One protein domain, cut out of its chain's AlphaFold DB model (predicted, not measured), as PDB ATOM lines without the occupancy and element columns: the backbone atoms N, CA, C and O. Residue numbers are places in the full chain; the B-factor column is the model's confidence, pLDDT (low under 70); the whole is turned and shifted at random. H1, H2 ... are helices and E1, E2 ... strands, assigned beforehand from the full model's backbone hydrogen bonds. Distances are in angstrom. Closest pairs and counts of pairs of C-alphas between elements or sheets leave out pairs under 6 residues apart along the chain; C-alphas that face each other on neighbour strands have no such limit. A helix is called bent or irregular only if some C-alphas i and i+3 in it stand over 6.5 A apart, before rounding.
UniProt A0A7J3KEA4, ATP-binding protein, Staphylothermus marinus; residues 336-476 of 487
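Overview. This is residues 336 to 476 of the 487 residues of the protein "ATP-binding protein" of Staphylothermus marinus (UniProt A0A7J3KEA4). H1 and H2 form a helical hairpin that packs crosswise on other helices, H1 on H5 and the first turns of H2 on H4. H3 also crosses H4, the small strand hairpin E1 E2 packs beside residues 414 to 419 of H4, and residues 471 to 476 of H6 stick out. The printed part has 141 residues, with named elements in the order H1 H2 H3 H4 E1 E2 H5 H6, mostly helix, and an antiparallel sheet E1 - E2. It is compact, with a radius of gyration of the C-alphas of 15.1 A and spans of 44 by 40 by 27 A.

Arrangement. H1, residues 338 to 355, touches H2, residues 370 to 379, at a shallow tilt of 12 degrees, opposite ways; the closest C-alphas, of Tyr 339 and Arg 379, are 5.3 A apart. H3, residues 390 to 395, touches H4, residues 403 to 419, about perpendicular at 75 degrees, with the closest C-alphas, of Gly 394 and Thr 410, 5.2 A apart. In the hairpin of E1, residues 423 to 427, and E2, residues 430 to 433, N 424 and O 432 are 2.8 A apart, within hydrogen-bond range. Residues 342 to 346 of H1 touch H5, residues 435 to 441; the closest C-alphas, of Ile 342 and Leu 441, are 5.3 A apart. H6, residues 455 to 476, only just touches H1, H4 and H5, each with 3 pairs of C-alphas within 8 A. Every O i to N i+4 pair is within hydrogen-bond range in H2 to H6, and 12 of 14 in H1.

Along the chain. H1 begins at C-alpha 338 (196.872, 166.686, 190.293), spans 26.0 A and is irregular, with C-alphas 341 and 344 7.7 A apart. H4 spans 24.2 A. H6 spans 31.4 A, ending at C-alpha 476 (161.100, 174.967, 177.069).

Size, cuts and confidence. The farthest C-alphas, of Asp 402 and Gly 450, are 45.7 A apart. The printed part has no cut; the links H1 to H2 and H5 to H6 are long. Residues 449 to 450 have pLDDT under 70.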
ATOM      1  N   LYS A 336     194.290 161.969 191.007       86.25
ATOM      2  CA  LYS A 336     193.808 162.753 192.160       86.25
ATOM      3  C   LYS A 336     194.872 163.703 192.699       86.25
ATOM      4  O   LYS A 336     194.551 164.807 193.133       86.25
ATOM      5  N   ASP A 337     196.142 163.317 192.603       86.19
ATOM      6  CA  ASP A 337     197.263 164.113 193.124       86.19
ATOM      7  C   ASP A 337     197.404 165.445 192.377       86.19
ATOM      8  O   ASP A 337     197.815 166.460 192.942       86.19
ATOM      9  N   VAL A 338     196.938 165.478 191.125       85.19
ATOM     10  CA  VAL A 338     196.872 166.686 190.293       85.19
ATOM     11  C   VAL A 338     196.023 167.774 190.939       85.19
ATOM     12  O   VAL A 338     196.340 168.953 190.779       85.19
ATOM     13  N   TYR A 339     194.987 167.417 191.710       89.50
ATOM     14  CA  TYR A 339     194.158 168.404 192.398       89.50
ATOM     15  C   TYR A 339     195.002 169.312 193.298       89.50
ATOM     16  O   TYR A 339     194.789 170.517 193.318       89.50
ATOM     17  N   GLN A 340     196.033 168.786 193.966       88.75
ATOM     18  CA  GLN A 340     196.909 169.587 194.831       88.75
ATOM     19  C   GLN A 340     197.713 170.640 194.052       88.75
ATOM     20  O   GLN A 340     198.058 171.702 194.582       88.75
ATOM     21  N   ILE A 341     197.993 170.377 192.774       88.06
ATOM     22  CA  ILE A 341     198.666 171.316 191.875       88.06
ATOM     23  C   ILE A 341     197.707 172.448 191.489       88.06
ATOM     24  O   ILE A 341     198.078 173.616 191.602       88.06
ATOM     25  N   ILE A 342     196.475 172.110 191.101       89.88
ATOM     26  CA  ILE A 342     195.493 173.049 190.527       89.88
ATOM     27  C   ILE A 342     194.565 173.718 191.554       89.88
ATOM     28  O   ILE A 342     193.932 174.722 191.229       89.88
ATOM     29  N   LYS A 343     194.493 173.205 192.790       92.19
ATOM     30  CA  LYS A 343     193.573 173.660 193.848       92.19
ATOM     31  C   LYS A 343     193.550 175.181 194.037       92.19
ATOM     32  O   LYS A 343     192.456 175.732 193.987       92.19
ATOM     33  N   PRO A 344     194.690 175.898 194.151       91.94
ATOM     34  CA  PRO A 344     194.656 177.352 194.343       91.94
ATOM     35  C   PRO A 344     193.900 178.101 193.235       91.94
ATOM     36  O   PRO A 344     193.230 179.097 193.495       91.94
ATOM     37  N   ARG A 345     193.984 177.615 191.989       91.12
ATOM     38  CA  ARG A 345     193.299 178.209 190.834       91.12
ATOM     39  C   ARG A 345     191.839 177.791 190.753       91.12
ATOM     40  O   ARG A 345     191.012 178.621 190.394       91.12
ATOM     41  N   ILE A 346     191.511 176.554 191.126       92.62
ATOM     42  CA  ILE A 346     190.112 176.127 191.265       92.62
ATOM     43  C   ILE A 346     189.413 176.983 192.320       92.62
ATOM     44  O   ILE A 346     188.376 177.566 192.017       92.62
ATOM     45  N   ASP A 347     190.004 177.112 193.510       92.94
ATOM     46  CA  ASP A 347     189.440 177.887 194.620       92.94
ATOM     47  C   ASP A 347     189.204 179.344 194.198       92.94
ATOM     48  O   ASP A 347     188.124 179.895 194.416       92.94
ATOM     49  N   LYS A 348     190.183 179.953 193.513       93.31
ATOM     50  CA  LYS A 348     190.053 181.309 192.968       93.31
ATOM     51  C   LYS A 348     188.906 181.417 191.957       93.31
ATOM     52  O   LYS A 348     188.026 182.254 192.135       93.31
ATOM     53  N   LEU A 349     188.877 180.546 190.945       92.12
ATOM     54  CA  LEU A 349     187.841 180.556 189.911       92.12
ATOM     55  C   LEU A 349     186.441 180.352 190.505       92.12
ATOM     56  O   LEU A 349     185.508 181.056 190.129       92.12
ATOM     57  N   MET A 350     186.281 179.408 191.437       91.31
ATOM     58  CA  MET A 350     184.993 179.150 192.082       91.31
ATOM     59  C   MET A 350     184.529 180.356 192.900       91.31
ATOM     60  O   MET A 350     183.378 180.768 192.762       91.31
ATOM     61  N   ASN A 351     185.421 180.971 193.687       91.75
ATOM     62  CA  ASN A 351     185.117 182.191 194.443       91.75
ATOM     63  C   ASN A 351     184.644 183.326 193.529       91.75
ATOM     64  O   ASN A 351     183.657 183.995 193.837       91.75
ATOM     65  N   THR A 352     185.290 183.516 192.381       91.94
ATOM     66  CA  THR A 352     184.865 184.516 191.397       91.94
ATOM     67  C   THR A 352     183.487 184.183 190.826       91.94
ATOM     68  O   THR A 352     182.587 185.019 190.866       91.94
ATOM     69  N   LEU A 353     183.255 182.943 190.385       91.00
ATOM     70  CA  LEU A 353     181.964 182.527 189.821       91.00
ATOM     71  C   LEU A 353     180.799 182.621 190.823       91.00
ATOM     72  O   LEU A 353     179.671 182.897 190.409       91.00
ATOM     73  N   MET A 354     181.049 182.419 192.122       88.75
ATOM     74  CA  MET A 354     180.041 182.572 193.184       88.75
ATOM     75  C   MET A 354     179.605 184.025 193.387       88.75
ATOM     76  O   MET A 354     178.438 184.276 193.691       88.75
ATOM     77  N   ASN A 355     180.518 184.977 193.190       89.94
ATOM     78  CA  ASN A 355     180.243 186.406 193.354       89.94
ATOM     79  C   ASN A 355     179.641 187.056 192.097       89.94
ATOM     80  O   ASN A 355     179.117 188.169 192.159       89.94
ATOM     81  N   GLU A 356     179.679 186.360 190.963       92.44
ATOM     82  CA  GLU A 356     179.246 186.888 189.675       92.44
ATOM     83  C   GLU A 356     177.728 186.880 189.459       92.44
ATOM     84  O   GLU A 356     176.993 186.012 189.945       92.44
ATOM     85  N   ARG A 357     177.237 187.855 188.681       89.75
ATOM     86  CA  ARG A 357     175.799 188.055 188.412       89.75
ATOM     87  C   ARG A 357     175.491 188.249 186.924       89.75
ATOM     88  O   ARG A 357     176.328 188.696 186.146       89.75
ATOM     89  N   ILE A 358     174.262 187.901 186.541       87.31
ATOM     90  CA  ILE A 358     173.649 188.146 185.224       87.31
ATOM     91  C   ILE A 358     172.251 188.713 185.484       87.31
ATOM     92  O   ILE A 358     171.427 188.004 186.074       87.31
ATOM     93  N   ASP A 359     171.984 189.942 185.039       84.50
ATOM     94  CA  ASP A 359     170.724 190.670 185.274       84.50
ATOM     95  C   ASP A 359     170.325 190.658 186.763       84.50
ATOM     96  O   ASP A 359     169.254 190.168 187.132       84.50
ATOM     97  N   ASP A 360     171.261 191.059 187.633       84.19
ATOM     98  CA  ASP A 360     171.172 191.043 189.107       84.19
ATOM     99  C   ASP A 360     170.954 189.673 189.768       84.19
ATOM    100  O   ASP A 360     170.965 189.557 190.998       84.19
ATOM    101  N   LYS A 361     170.832 188.598 188.984       86.00
ATOM    102  CA  LYS A 361     170.679 187.231 189.489       86.00
ATOM    103  C   LYS A 361     172.040 186.552 189.620       86.00
ATOM    104  O   LYS A 361     172.816 186.612 188.665       86.00
ATOM    105  N   PRO A 362     172.303 185.830 190.727       86.81
ATOM    106  CA  PRO A 362     173.525 185.046 190.893       86.81
ATOM    107  C   PRO A 362     173.787 184.153 189.684       86.81
ATOM    108  O   PRO A 362     172.853 183.522 189.178       86.81
ATOM    109  N   LEU A 363     175.031 184.102 189.211       86.94
ATOM    110  CA  LEU A 363     175.455 183.199 188.141       86.94
ATOM    111  C   LEU A 363     175.182 181.744 188.549       86.94
ATOM    112  O   LEU A 363     174.509 181.003 187.821       86.94
ATOM    113  N   ILE A 364     175.621 181.388 189.759       83.19
ATOM    114  CA  ILE A 364     175.335 180.121 190.434       83.19
ATOM    115  C   ILE A 364     174.062 180.282 191.263       83.19
ATOM    116  O   ILE A 364     174.018 181.033 192.232       83.19
ATOM    117  N   HIS A 365     173.002 179.562 190.899       79.12
ATOM    118  CA  HIS A 365     171.793 179.549 191.721       79.12
ATOM    119  C   HIS A 365     172.047 178.700 192.983       79.12
ATOM    120  O   HIS A 365     172.495 177.562 192.816       79.12
ATOM    121  N   PRO A 366     171.685 179.152 194.202       74.88
ATOM    122  CA  PRO A 366     171.995 178.437 195.451       74.88
ATOM    123  C   PRO A 366     171.577 176.956 195.455       74.88
ATOM    124  O   PRO A 366     172.318 176.073 195.864       74.88
ATOM    125  N   ASN A 367     170.406 176.657 194.889       77.69
ATOM    126  CA  ASN A 367     169.876 175.287 194.827       77.69
ATOM    127  C   ASN A 367     170.515 174.392 193.747       77.69
ATOM    128  O   ASN A 367     170.179 173.212 193.659       77.69
ATOM    129  N   SER A 368     171.365 174.933 192.868       79.31
ATOM    130  CA  SER A 368     171.901 174.177 191.731       79.31
ATOM    131  C   SER A 368     173.076 173.274 192.105       79.31
ATOM    132  O   SER A 368     173.199 172.191 191.520       79.31
ATOM    133  N   LYS A 369     173.889 173.693 193.088       84.00
ATOM    134  CA  LYS A 369     175.056 172.969 193.620       84.00
ATOM    135  C   LYS A 369     176.009 172.442 192.542       84.00
ATOM    136  O   LYS A 369     176.621 171.386 192.712       84.00
ATOM    137  N   TRP A 370     176.051 173.073 191.367       86.50
ATOM    138  CA  TRP A 370     176.904 172.578 190.285       86.50
ATOM    139  C   TRP A 370     178.374 172.891 190.553       86.50
ATOM    140  O   TRP A 370     179.224 172.147 190.090       86.50
ATOM    141  N   ASP A 371     178.648 173.933 191.328       87.44
ATOM    142  CA  ASP A 371     179.939 174.363 191.853       87.44
ATOM    143  C   ASP A 371     180.539 173.324 192.811       87.44
ATOM    144  O   ASP A 371     181.597 172.775 192.512       87.44
ATOM    145  N   GLU A 372     179.809 172.940 193.870       89.62
ATOM    146  CA  GLU A 372     180.196 171.856 194.792       89.62
ATOM    147  C   GLU A 372     180.503 170.559 194.023       89.62
ATOM    148  O   GLU A 372     181.489 169.865 194.277       89.62
ATOM    149  N   ARG A 373     179.653 170.228 193.042       92.38
ATOM    150  CA  ARG A 373     179.809 169.016 192.229       92.38
ATOM    151  C   ARG A 373     180.977 169.115 191.258       92.38
ATOM    152  O   ARG A 373     181.652 168.118 191.037       92.38
ATOM    153  N   PHE A 374     181.209 170.281 190.664       94.31
ATOM    154  CA  PHE A 374     182.330 170.504 189.760       94.31
ATOM    155  C   PHE A 374     183.657 170.351 190.499       94.31
ATOM    156  O   PHE A 374     184.519 169.602 190.048       94.31
ATOM    157  N   ASP A 375     183.787 170.988 191.660       93.69
ATOM    158  CA  ASP A 375     184.989 170.886 192.478       93.69
ATOM    159  C   ASP A 375     185.230 169.442 192.962       93.69
ATOM    160  O   ASP A 375     186.343 168.935 192.839       93.69
ATOM    161  N   ALA A 376     184.189 168.711 193.374       94.31
ATOM    162  CA  ALA A 376     184.314 167.287 193.704       94.31
ATOM    163  C   ALA A 376     184.814 166.429 192.521       94.31
ATOM    164  O   ALA A 376     185.656 165.554 192.711       94.31
ATOM    165  N   LEU A 377     184.351 166.692 191.290       94.81
ATOM    166  CA  LEU A 377     184.881 166.012 190.098       94.81
ATOM    167  C   LEU A 377     186.368 166.317 189.879       94.81
ATOM    168  O   LEU A 377     187.117 165.426 189.484       94.81
ATOM    169  N   MET A 378     186.799 167.557 190.132       93.94
ATOM    170  CA  MET A 378     188.206 167.948 190.011       93.94
ATOM    171  C   MET A 378     189.082 167.298 191.086       93.94
ATOM    172  O   MET A 378     190.164 166.820 190.754       93.94
ATOM    173  N   ARG A 379     188.608 167.211 192.337       92.88
ATOM    174  CA  ARG A 379     189.292 166.486 193.428       92.88
ATOM    175  C   ARG A 379     189.563 165.029 193.073       92.88
ATOM    176  O   ARG A 379     190.631 164.500 193.354       92.88
ATOM    177  N   GLU A 380     188.598 164.397 192.419       92.19
ATOM    178  CA  GLU A 380     188.677 162.999 191.996       92.19
ATOM    179  C   GLU A 380     189.415 162.805 190.650       92.19
ATOM    180  O   GLU A 380     189.568 161.677 190.175       92.19
ATOM    181  N   GLY A 381     189.904 163.887 190.030       89.06
ATOM    182  CA  GLY A 381     190.689 163.851 188.794       89.06
ATOM    183  C   GLY A 381     189.878 163.552 187.527       89.06
ATOM    184  O   GLY A 381     190.428 163.061 186.541       89.06
ATOM    185  N   PHE A 382     188.567 163.820 187.519       91.69
ATOM    186  CA  PHE A 382     187.695 163.577 186.363       91.69
ATOM    187  C   PHE A 382     187.764 164.694 185.315       91.69
ATOM    188  O   PHE A 382     186.760 165.306 184.974       91.69
ATOM    189  N   PHE A 383     188.939 164.934 184.732       90.44
ATOM    190  CA  PHE A 383     189.069 165.857 183.592       90.44
ATOM    191  C   PHE A 383     188.368 165.331 182.329       90.44
ATOM    192  O   PHE A 383     187.953 166.101 181.463       90.44
ATOM    193  N   ILE A 384     188.218 164.008 182.231       90.94
ATOM    194  CA  ILE A 384     187.486 163.311 181.175       90.94
ATOM    195  C   ILE A 384     186.579 162.277 181.813       90.94
ATOM    196  O   ILE A 384     186.990 161.534 182.700       90.94
ATOM    197  N   ILE A 385     185.348 162.212 181.319       92.06
ATOM    198  CA  ILE A 385     184.341 161.265 181.776       92.06
ATOM    199  C   ILE A 385     183.806 160.538 180.552       92.06
ATOM    200  O   ILE A 385     183.098 161.118 179.723       92.06
ATOM    201  N   ASN A 386     184.151 159.260 180.425       90.75
ATOM    202  CA  ASN A 386     183.619 158.398 179.382       90.75
ATOM    203  C   ASN A 386     182.322 157.732 179.834       90.75
ATOM    204  O   ASN A 386     181.956 157.702 181.008       90.75
ATOM    205  N   ARG A 387     181.644 157.093 178.878       89.12
ATOM    206  CA  ARG A 387     180.384 156.391 179.135       89.12
ATOM    207  C   ARG A 387     180.524 155.294 180.195       89.12
ATOM    208  O   ARG A 387     179.571 155.068 180.937       89.12
ATOM    209  N   LYS A 388     181.681 154.622 180.238       89.81
ATOM    210  CA  LYS A 388     181.999 153.573 181.219       89.81
ATOM    211  C   LYS A 388     182.190 154.143 182.636       89.81
ATOM    212  O   LYS A 388     181.796 153.493 183.595       89.81
ATOM    213  N   ASP A 389     182.655 155.389 182.739       90.12
ATOM    214  CA  ASP A 389     182.976 156.059 184.007       90.12
ATOM    215  C   ASP A 389     181.724 156.672 184.672       90.12
ATOM    216  O   ASP A 389     181.751 157.040 185.839       90.12
ATOM    217  N   ILE A 390     180.585 156.758 183.962       90.81
ATOM    218  CA  ILE A 390     179.345 157.393 184.460       90.81
ATOM    219  C   ILE A 390     178.902 156.830 185.817       90.81
ATOM    220  O   ILE A 390     178.404 157.574 186.658       90.81
ATOM    221  N   HIS A 391     179.021 155.520 186.025       91.00
ATOM    222  CA  HIS A 391     178.602 154.915 187.286       91.00
ATOM    223  C   HIS A 391     179.567 155.249 188.434       91.00
ATOM    224  O   HIS A 391     179.112 155.584 189.523       91.00
ATOM    225  N   GLU A 392     180.876 155.217 188.174       92.38
ATOM    226  CA  GLU A 392     181.919 155.608 189.132       92.38
ATOM    227  C   GLU A 392     181.758 157.074 189.546       92.38
ATOM    228  O   GLU A 392     181.689 157.377 190.732       92.38
ATOM    229  N   VAL A 393     181.566 157.965 188.570       92.88
ATOM    230  CA  VAL A 393     181.307 159.388 188.815       92.88
ATOM    231  C   VAL A 393     180.061 159.592 189.672       92.88
ATOM    232  O   VAL A 393     180.046 160.402 190.593       92.88
ATOM    233  N   GLY A 394     178.993 158.854 189.382       91.56
ATOM    234  CA  GLY A 394     177.751 158.988 190.128       91.56
ATOM    235  C   GLY A 394     177.850 158.532 191.584       91.56
ATOM    236  O   GLY A 394     177.176 159.112 192.437       91.56
ATOM    237  N   LYS A 395     178.717 157.558 191.890       93.81
ATOM    238  CA  LYS A 395     178.968 157.094 193.264       93.81
ATOM    239  C   LYS A 395     179.594 158.159 194.165       93.81
ATOM    240  O   LYS A 395     179.406 158.078 195.371       93.81
ATOM    241  N   ILE A 396     180.255 159.170 193.596       93.62
ATOM    242  CA  ILE A 396     180.798 160.318 194.346       93.62
ATOM    243  C   ILE A 396     179.672 161.097 195.045       93.62
ATOM    244  O   ILE A 396     179.863 161.627 196.133       93.62
ATOM    245  N   PHE A 397     178.492 161.168 194.421       91.81
ATOM    246  CA  PHE A 397     177.390 162.031 194.866       91.81
ATOM    247  C   PHE A 397     176.172 161.272 195.391       91.81
ATOM    248  O   PHE A 397     175.376 161.830 196.144       91.81
ATOM    249  N   TRP A 398     175.973 160.035 194.934       92.62
ATOM    250  CA  TRP A 398     174.775 159.241 195.198       92.62
ATOM    251  C   TRP A 398     175.141 157.779 195.482       92.62
ATOM    252  O   TRP A 398     174.606 156.883 194.833       92.62
ATOM    253  N   SER A 399     176.058 157.542 196.427       88.81
ATOM    254  CA  SER A 399     176.528 156.199 196.817       88.81
ATOM    255  C   SER A 399     175.397 155.231 197.177       88.81
ATOM    256  O   SER A 399     175.501 154.045 196.881       88.81
ATOM    257  N   ASP A 400     174.316 155.753 197.760       88.69
ATOM    258  CA  ASP A 400     173.230 154.956 198.349       88.69
ATOM    259  C   ASP A 400     172.051 154.722 197.387       88.69
ATOM    260  O   ASP A 400     171.051 154.104 197.749       88.69
ATOM    261  N   ALA A 401     172.128 155.243 196.159       89.19
ATOM    262  CA  ALA A 401     171.082 155.079 195.153       89.19
ATOM    263  C   ALA A 401     171.301 153.810 194.313       89.19
ATOM    264  O   ALA A 401     172.422 153.347 194.125       89.19
ATOM    265  N   ASP A 402     170.228 153.272 193.730       93.38
ATOM    266  CA  ASP A 402     170.347 152.168 192.779       93.38
ATOM    267  C   ASP A 402     171.069 152.600 191.486       93.38
ATOM    268  O   ASP A 402     171.053 153.770 191.081       93.38
ATOM    269  N   GLU A 403     171.668 151.633 190.788       90.50
ATOM    270  CA  GLU A 403     172.512 151.889 189.616       90.50
ATOM    271  C   GLU A 403     171.793 152.692 188.514       90.50
ATOM    272  O   GLU A 403     172.392 153.564 187.866       90.50
ATOM    273  N   ARG A 404     170.500 152.429 188.284       92.12
ATOM    274  CA  ARG A 404     169.726 153.134 187.257       92.12
ATOM    275  C   ARG A 404     169.555 154.598 187.647       92.12
ATOM    276  O   ARG A 404     169.768 155.474 186.801       92.12
ATOM    277  N   THR A 405     169.229 154.868 188.907       93.00
ATOM    278  CA  THR A 405     169.102 156.230 189.434       93.00
ATOM    279  C   THR A 405     170.431 156.983 189.370       93.00
ATOM    280  O   THR A 405     170.458 158.113 188.871       93.00
ATOM    281  N   ILE A 406     171.541 156.347 189.766       92.44
ATOM    282  CA  ILE A 406     172.903 156.908 189.671       92.44
ATOM    283  C   ILE A 406     173.209 157.334 188.234       92.44
ATOM    284  O   ILE A 406     173.579 158.486 187.982       92.44
ATOM    285  N   ARG A 407     173.005 156.444 187.256       90.50
ATOM    286  CA  ARG A 407     173.286 156.735 185.840       90.50
ATOM    287  C   ARG A 407     172.434 157.888 185.299       90.50
ATOM    288  O   ARG A 407     172.947 158.711 184.538       90.50
ATOM    289  N   ILE A 408     171.150 157.960 185.661       91.19
ATOM    290  CA  ILE A 408     170.247 159.040 185.221       91.19
ATOM    291  C   ILE A 408     170.679 160.382 185.822       91.19
ATOM    292  O   ILE A 408     170.852 161.354 185.080       91.19
ATOM    293  N   ARG A 409     170.898 160.431 187.141       92.81
ATOM    294  CA  ARG A 409     171.299 161.655 187.852       92.81
ATOM    295  C   ARG A 409     172.664 162.160 187.398       92.81
ATOM    296  O   ARG A 409     172.817 163.356 187.162       92.81
ATOM    297  N   THR A 410     173.611 161.256 187.158       93.75
ATOM    298  CA  THR A 410     174.943 161.614 186.651       93.75
ATOM    299  C   THR A 410     174.868 162.235 185.265       93.75
ATOM    300  O   THR A 410     175.455 163.282 185.029       93.75
ATOM    301  N   ARG A 411     174.083 161.666 184.342       91.81
ATOM    302  CA  ARG A 411     173.898 162.281 183.014       91.81
ATOM    303  C   ARG A 411     173.256 163.662 183.101       91.81
ATOM    304  O   ARG A 411     173.655 164.554 182.358       91.81
ATOM    305  N   ALA A 412     172.277 163.840 183.988       91.19
ATOM    306  CA  ALA A 412     171.655 165.142 184.210       91.19
ATOM    307  C   ALA A 412     172.665 166.169 184.748       91.19
ATOM    308  O   ALA A 412     172.689 167.297 184.264       91.19
ATOM    309  N   LEU A 413     173.533 165.764 185.682       93.06
ATOM    310  CA  LEU A 413     174.639 166.586 186.174       93.06
ATOM    311  C   LEU A 413     175.614 166.962 185.054       93.06
ATOM    312  O   LEU A 413     175.888 168.140 184.868       93.06
ATOM    313  N   LEU A 414     176.106 165.992 184.283       94.06
ATOM    314  CA  LEU A 414     177.094 166.254 183.231       94.06
ATOM    315  C   LEU A 414     176.539 167.146 182.119       94.06
ATOM    316  O   LEU A 414     177.238 168.038 181.652       94.06
ATOM    317  N   ASN A 415     175.269 166.969 181.740       91.25
ATOM    318  CA  ASN A 415     174.598 167.902 180.832       91.25
ATOM    319  C   ASN A 415     174.470 169.298 181.461       91.25
ATOM    320  O   ASN A 415     174.666 170.285 180.774       91.25
ATOM    321  N   ALA A 416     174.177 169.406 182.760       90.50
ATOM    322  CA  ALA A 416     174.108 170.706 183.421       90.50
ATOM    323  C   ALA A 416     175.467 171.426 183.450       90.50
ATOM    324  O   ALA A 416     175.502 172.637 183.259       90.50
ATOM    325  N   LEU A 417     176.564 170.696 183.677       93.56
ATOM    326  CA  LEU A 417     177.925 171.243 183.651       93.56
ATOM    327  C   LEU A 417     178.361 171.633 182.232       93.56
ATOM    328  O   LEU A 417     179.044 172.639 182.055       93.56
ATOM    329  N   GLU A 418     177.938 170.873 181.221       93.88
ATOM    330  CA  GLU A 418     178.160 171.210 179.812       93.88
ATOM    331  C   GLU A 418     177.358 172.445 179.378       93.88
ATOM    332  O   GLU A 418     177.933 173.383 178.838       93.88
ATOM    333  N   GLU A 419     176.069 172.521 179.717       89.56
ATOM    334  CA  GLU A 419     175.234 173.706 179.476       89.56
ATOM    335  C   GLU A 419     175.753 174.958 180.217       89.56
ATOM    336  O   GLU A 419     175.484 176.083 179.798       89.56
ATOM    337  N   CYS A 420     176.485 174.787 181.322       89.25
ATOM    338  CA  CYS A 420     177.171 175.870 182.038       89.25
ATOM    339  C   CYS A 420     178.528 176.253 181.425       89.25
ATOM    340  O   CYS A 420     179.147 177.204 181.889       89.25
ATOM    341  N   GLY A 421     179.003 175.537 180.405       90.88
ATOM    342  CA  GLY A 421     180.278 175.817 179.750       90.88
ATOM    343  C   GLY A 421     181.511 175.334 180.519       90.88
ATOM    344  O   GLY A 421     182.608 175.795 180.221       90.88
ATOM    345  N   LEU A 422     181.363 174.420 181.486       93.19
ATOM    346  CA  LEU A 422     182.494 173.825 182.215       93.19
ATOM    347  C   LEU A 422     183.074 172.599 181.504       93.19
ATOM    348  O   LEU A 422     184.284 172.379 181.499       93.19
ATOM    349  N   TYR A 423     182.204 171.800 180.891       94.50
ATOM    350  CA  TYR A 423     182.573 170.629 180.097       94.50
ATOM    351  C   TYR A 423     182.104 170.787 178.655       94.50
ATOM    352  O   TYR A 423     181.159 171.513 178.364       94.50
ATOM    353  N   ILE A 424     182.736 170.045 177.754       92.12
ATOM    354  CA  ILE A 424     182.344 169.895 176.358       92.12
ATOM    355  C   ILE A 424     181.940 168.441 176.132       92.12
ATOM    356  O   ILE A 424     182.630 167.505 176.546       92.12
ATOM    357  N   LYS A 425     180.816 168.237 175.446       91.88
ATOM    358  CA  LYS A 425     180.345 166.910 175.060       91.88
ATOM    359  C   LYS A 425     180.881 166.538 173.679       91.88
ATOM    360  O   LYS A 425     180.435 167.077 172.674       91.88
ATOM    361  N   LEU A 426     181.797 165.572 173.624       86.69
ATOM    362  CA  LEU A 426     182.401 165.106 172.363       86.69
ATOM    363  C   LEU A 426     181.607 163.979 171.680       86.69
ATOM    364  O   LEU A 426     181.921 163.578 170.566       86.69
ATOM    365  N   GLY A 427     180.590 163.421 172.346       82.56
ATOM    366  CA  GLY A 427     179.789 162.331 171.793       82.56
ATOM    367  C   GLY A 427     178.816 161.717 172.797       82.56
ATOM    368  O   GLY A 427     178.512 162.290 173.848       82.56
ATOM    369  N   LYS A 428     178.298 160.521 172.484       82.06
ATOM    370  CA  LYS A 428     177.333 159.808 173.341       82.06
ATOM    371  C   LYS A 428     177.967 159.403 174.680       82.06
ATOM    372  O   LYS A 428     178.561 158.336 174.800       82.06
ATOM    373  N   GLY A 429     177.762 160.237 175.699       82.25
ATOM    374  CA  GLY A 429     178.200 159.977 177.071       82.25
ATOM    375  C   GLY A 429     179.691 160.211 177.310       82.25
ATOM    376  O   GLY A 429     180.226 159.606 178.229       82.25
ATOM    377  N   ARG A 430     180.351 161.039 176.487       91.19
ATOM    378  CA  ARG A 430     181.745 161.459 176.685       91.19
ATOM    379  C   ARG A 430     181.804 162.965 176.917       91.19
ATOM    380  O   ARG A 430     181.365 163.725 176.052       91.19
ATOM    381  N   TYR A 431     182.349 163.355 178.062       93.62
ATOM    382  CA  TYR A 431     182.488 164.739 178.505       93.62
ATOM    383  C   TYR A 431     183.954 165.019 178.810       93.62
ATOM    384  O   TYR A 431     184.648 164.168 179.364       93.62
ATOM    385  N   VAL A 432     184.422 166.195 178.421       92.94
ATOM    386  CA  VAL A 432     185.816 166.617 178.553       92.94
ATOM    387  C   VAL A 432     185.840 168.014 179.154       92.94
ATOM    388  O   VAL A 432     185.028 168.848 178.756       92.94
ATOM    389  N   LEU A 433     186.716 168.259 180.128       92.56
ATOM    390  CA  LEU A 433     186.889 169.582 180.715       92.56
ATOM    391  C   LEU A 433     187.191 170.584 179.601       92.56
ATOM    392  O   LEU A 433     187.987 170.318 178.699       92.56
ATOM    393  N   LYS A 434     186.540 171.742 179.653       89.94
ATOM    394  CA  LYS A 434     186.766 172.797 178.677       89.94
ATOM    395  C   LYS A 434     188.243 173.234 178.699       89.94
ATOM    396  O   LYS A 434     188.803 173.501 179.762       89.94
ATOM    397  N   LYS A 435     188.879 173.283 177.523       86.50
ATOM    398  CA  LYS A 435     190.333 173.493 177.368       86.50
ATOM    399  C   LYS A 435     190.824 174.797 178.001       86.50
ATOM    400  O   LYS A 435     191.905 174.820 178.574       86.50
ATOM    401  N   GLU A 436     190.012 175.850 177.944       85.69
ATOM    402  CA  GLU A 436     190.295 177.159 178.533       85.69
ATOM    403  C   GLU A 436     190.416 177.061 180.058       85.69
ATOM    404  O   GLU A 436     191.311 177.655 180.653       85.69
ATOM    405  N   ILE A 437     189.572 176.236 180.685       89.38
ATOM    406  CA  ILE A 437     189.636 175.988 182.126       89.38
ATOM    407  C   ILE A 437     190.928 175.245 182.453       89.38
ATOM    408  O   ILE A 437     191.662 175.685 183.329       89.38
ATOM    409  N   LEU A 438     191.254 174.165 181.731       87.75
ATOM    410  CA  LEU A 438     192.503 173.438 181.984       87.75
ATOM    411  C   LEU A 438     193.735 174.341 181.811       87.75
ATOM    412  O   LEU A 438     194.634 174.292 182.646       87.75
ATOM    413  N   ALA A 439     193.762 175.180 180.772       86.00
ATOM    414  CA  ALA A 439     194.855 176.117 180.533       86.00
ATOM    415  C   ALA A 439     195.045 177.091 181.707       86.00
ATOM    416  O   ALA A 439     196.167 177.266 182.177       86.00
ATOM    417  N   TYR A 440     193.958 177.648 182.244       88.00
ATOM    418  CA  TYR A 440     194.008 178.503 183.431       88.00
ATOM    419  C   TYR A 440     194.439 177.756 184.696       88.00
ATOM    420  O   TYR A 440     195.273 178.254 185.455       88.00
ATOM    421  N   LEU A 441     193.926 176.544 184.917       88.38
ATOM    422  CA  LEU A 441     194.316 175.711 186.059       88.38
ATOM    423  C   LEU A 441     195.809 175.353 186.020       88.38
ATOM    424  O   LEU A 441     196.472 175.296 187.057       88.38
ATOM    425  N   LEU A 442     196.359 175.181 184.817       86.00
ATOM    426  CA  LEU A 442     197.782 174.971 184.566       86.00
ATOM    427  C   LEU A 442     198.574 176.279 184.358       86.00
ATOM    428  O   LEU A 442     199.750 176.222 184.012       86.00
ATOM    429  N   GLU A 443     197.974 177.441 184.647       83.50
ATOM    430  CA  GLU A 443     198.499 178.817 184.500       83.50
ATOM    431  C   GLU A 443     199.264 179.064 183.195       83.50
ATOM    432  O   GLU A 443     200.392 179.559 183.177       83.50
ATOM    433  N   PHE A 444     198.652 178.702 182.075       82.69
ATOM    434  CA  PHE A 444     199.111 179.200 180.790       82.69
ATOM    435  C   PHE A 444     198.610 180.616 180.577       82.69
ATOM    436  O   PHE A 444     197.448 180.919 180.829       82.69
ATOM    437  N   ASP A 445     199.499 181.471 180.084       73.94
ATOM    438  CA  ASP A 445     199.196 182.877 179.798       73.94
ATOM    439  C   ASP A 445     198.316 183.025 178.559       73.94
ATOM    440  O   ASP A 445     197.651 184.041 178.370       73.94
ATOM    441  N   ARG A 446     198.319 182.004 177.695       75.12
ATOM    442  CA  ARG A 446     197.595 181.983 176.429       75.12
ATOM    443  C   ARG A 446     196.897 180.652 176.208       75.12
ATOM    444  O   ARG A 446     197.396 179.587 176.575       75.12
ATOM    445  N   LEU A 447     195.739 180.731 175.569       75.75
ATOM    446  CA  LEU A 447     194.997 179.590 175.062       75.75
ATOM    447  C   LEU A 447     195.749 178.938 173.891       75.75
ATOM    448  O   LEU A 447     196.547 179.604 173.234       75.75
ATOM    449  N   PRO A 448     195.454 177.668 173.543       72.56
ATOM    450  CA  PRO A 448     195.976 177.008 172.339       72.56
ATOM    451  C   PRO A 448     195.942 177.868 171.066       72.56
ATOM    452  O   PRO A 448     196.816 177.743 170.213       72.56
ATOM    453  N   THR A 449     194.918 178.713 170.940       69.38
ATOM    454  CA  THR A 449     194.651 179.606 169.807       69.38
ATOM    455  C   THR A 449     195.499 180.880 169.811       69.38
ATOM    456  O   THR A 449     195.618 181.512 168.765       69.38
ATOM    457  N   GLY A 450     196.108 181.232 170.946       67.81
ATOM    458  CA  GLY A 450     196.959 182.411 171.141       67.81
ATOM    459  C   GLY A 450     196.325 183.596 171.841       67.81
ATOM    460  O   GLY A 450     197.019 184.551 172.181       67.81
ATOM    461  N   GLU A 451     195.028 183.521 172.113       73.12
ATOM    462  CA  GLU A 451     194.322 184.502 172.936       73.12
ATOM    463  C   GLU A 451     194.803 184.442 174.386       73.12
ATOM    464  O   GLU A 451     195.221 183.383 174.858       73.12
ATOM    465  N   VAL A 452     194.747 185.573 175.089       71.88
ATOM    466  CA  VAL A 452     195.134 185.658 176.500       71.88
ATOM    467  C   VAL A 452     194.224 184.756 177.328       71.88
ATOM    468  O   VAL A 452     193.012 184.910 177.337       71.88
ATOM    469  N   SER A 453     194.812 183.822 178.065       74.88
ATOM    470  CA  SER A 453     194.069 182.951 178.971       74.88
ATOM    471  C   SER A 453     193.895 183.662 180.313       74.88
ATOM    472  O   SER A 453     194.694 183.480 181.232       74.88
ATOM    473  N   SER A 454     192.858 184.496 180.425       81.31
ATOM    474  CA  SER A 454     192.518 185.188 181.672       81.31
ATOM    475  C   SER A 454     191.312 184.565 182.374       81.31
ATOM    476  O   SER A 454     190.446 183.925 181.772       81.31
ATOM    477  N   GLU A 455     191.248 184.782 183.685       87.81
ATOM    478  CA  GLU A 455     190.076 184.436 184.487       87.81
ATOM    479  C   GLU A 455     188.818 185.138 183.964       87.81
ATOM    480  O   GLU A 455     187.774 184.501 183.825       87.81
ATOM    481  N   ASP A 456     188.942 186.410 183.585       85.25
ATOM    482  CA  ASP A 456     187.841 187.226 183.074       85.25
ATOM    483  C   ASP A 456     187.257 186.655 181.778       85.25
ATOM    484  O   ASP A 456     186.036 186.618 181.611       85.25
ATOM    485  N   GLU A 457     188.098 186.155 180.867       83.25
ATOM    486  CA  GLU A 457     187.623 185.516 179.637       83.25
ATOM    487  C   GLU A 457     186.874 184.208 179.916       83.25
ATOM    488  O   GLU A 457     185.831 183.944 179.305       83.25
ATOM    489  N   ILE A 458     187.357 183.408 180.870       88.19
ATOM    490  CA  ILE A 458     186.688 182.171 181.291       88.19
ATOM    491  C   ILE A 458     185.332 182.496 181.917       88.19
ATOM    492  O   ILE A 458     184.319 181.905 181.533       88.19
ATOM    493  N   VAL A 459     185.293 183.467 182.833       89.94
ATOM    494  CA  VAL A 459     184.065 183.936 183.486       89.94
ATOM    495  C   VAL A 459     183.079 184.473 182.452       89.94
ATOM    496  O   VAL A 459     181.906 184.093 182.479       89.94
ATOM    497  N   ARG A 460     183.534 185.290 181.495       88.62
ATOM    498  CA  ARG A 460     182.709 185.794 180.385       88.62
ATOM    499  C   ARG A 460     182.105 184.647 179.578       88.62
ATOM    500  O   ARG A 460     180.896 184.622 179.360       88.62
ATOM    501  N   SER A 461     182.913 183.661 179.197       88.50
ATOM    502  CA  SER A 461     182.443 182.519 178.412       88.50
ATOM    503  C   SER A 461     181.440 181.638 179.177       88.50
ATOM    504  O   SER A 461     180.471 181.130 178.602       88.50
ATOM    505  N   ILE A 462     181.627 181.478 180.492       90.69
ATOM    506  CA  ILE A 462     180.664 180.792 181.368       90.69
ATOM    507  C   ILE A 462     179.366 181.604 181.474       90.69
ATOM    508  O   ILE A 462     178.284 181.031 181.334       90.69
ATOM    509  N   LYS A 463     179.439 182.931 181.650       90.94
ATOM    510  CA  LYS A 463     178.261 183.816 181.670       90.94
ATOM    511  C   LYS A 463     177.440 183.684 180.390       90.94
ATOM    512  O   LYS A 463     176.239 183.443 180.474       90.94
ATOM    513  N   GLU A 464     178.080 183.769 179.225       90.38
ATOM    514  CA  GLU A 464     177.432 183.591 177.915       90.38
ATOM    515  C   GLU A 464     176.716 182.231 177.816       90.38
ATOM    516  O   GLU A 464     175.555 182.151 177.404       90.38
ATOM    517  N   SER A 465     177.369 181.159 178.277       90.69
ATOM    518  CA  SER A 465     176.792 179.806 178.297       90.69
ATOM    519  C   SER A 465     175.572 179.718 179.222       90.69
ATOM    520  O   SER A 465     174.523 179.190 178.843       90.69
ATOM    521  N   VAL A 466     175.656 180.306 180.420       88.12
ATOM    522  CA  VAL A 466     174.553 180.340 181.390       88.12
ATOM    523  C   VAL A 466     173.384 181.205 180.903       88.12
ATOM    524  O   VAL A 466     172.232 180.820 181.116       88.12
ATOM    525  N   ILE A 467     173.640 182.331 180.228       89.00
ATOM    526  CA  ILE A 467     172.602 183.157 179.582       89.00
ATOM    527  C   ILE A 467     171.827 182.304 178.580       89.00
ATOM    528  O   ILE A 467     170.611 182.140 178.721       89.00
ATOM    529  N   LYS A 468     172.540 181.669 177.643       89.38
ATOM    530  CA  LYS A 468     171.943 180.794 176.628       89.38
ATOM    531  C   LYS A 468     171.115 179.677 177.262       89.38
ATOM    532  O   LYS A 468     169.962 179.453 176.892       89.38
ATOM    533  N   ARG A 469     171.649 179.032 178.301       86.62
ATOM    534  CA  ARG A 469     170.935 178.007 179.073       86.62
ATOM    535  C   ARG A 469     169.640 178.538 179.694       86.62
ATOM    536  O   ARG A 469     168.605 177.873 179.628       86.62
ATOM    537  N   ARG A 470     169.666 179.724 180.316       86.00
ATOM    538  CA  ARG A 470     168.478 180.354 180.923       86.00
ATOM    539  C   ARG A 470     167.412 180.649 179.871       86.00
ATOM    540  O   ARG A 470     166.230 180.425 180.136       86.00
ATOM    541  N   GLU A 471     167.805 181.125 178.695       87.56
ATOM    542  CA  GLU A 471     166.893 181.366 177.576       87.56
ATOM    543  C   GLU A 471     166.253 180.077 177.064       87.56
ATOM    544  O   GLU A 471     165.031 180.011 176.912       87.56
ATOM    545  N   ASP A 472     167.047 179.027 176.871       85.94
ATOM    546  CA  ASP A 472     166.549 177.732 176.416       85.94
ATOM    547  C   ASP A 472     165.590 177.103 177.435       85.94
ATOM    548  O   ASP A 472     164.546 176.558 177.065       85.94
ATOM    549  N   LEU A 473     165.874 177.239 178.735       84.38
ATOM    550  CA  LEU A 473     164.960 176.817 179.797       84.38
ATOM    551  C   LEU A 473     163.653 177.621 179.791       84.38
ATOM    552  O   LEU A 473     162.583 177.026 179.941       84.38
ATOM    553  N   LYS A 474     163.705 178.945 179.578       86.31
ATOM    554  CA  LYS A 474     162.501 179.785 179.427       86.31
ATOM    555  C   LYS A 474     161.667 179.342 178.219       86.31
ATOM    556  O   LYS A 474     160.456 179.177 178.357       86.31
ATOM    557  N   LYS A 475     162.295 179.090 177.064       86.12
ATOM    558  CA  LYS A 475     161.617 178.594 175.849       86.12
ATOM    559  C   LYS A 475     160.943 177.242 176.096       86.12
ATOM    560  O   LYS A 475     159.768 177.075 175.779       86.12
ATOM    561  N   ARG A 476     161.646 176.294 176.726       84.50
ATOM    562  CA  ARG A 476     161.100 174.967 177.069       84.50
ATOM    563  C   ARG A 476     159.919 175.046 178.043       84.50
ATOM    564  O   ARG A 476     158.982 174.267 177.893       84.50
TER     565      ARG A 476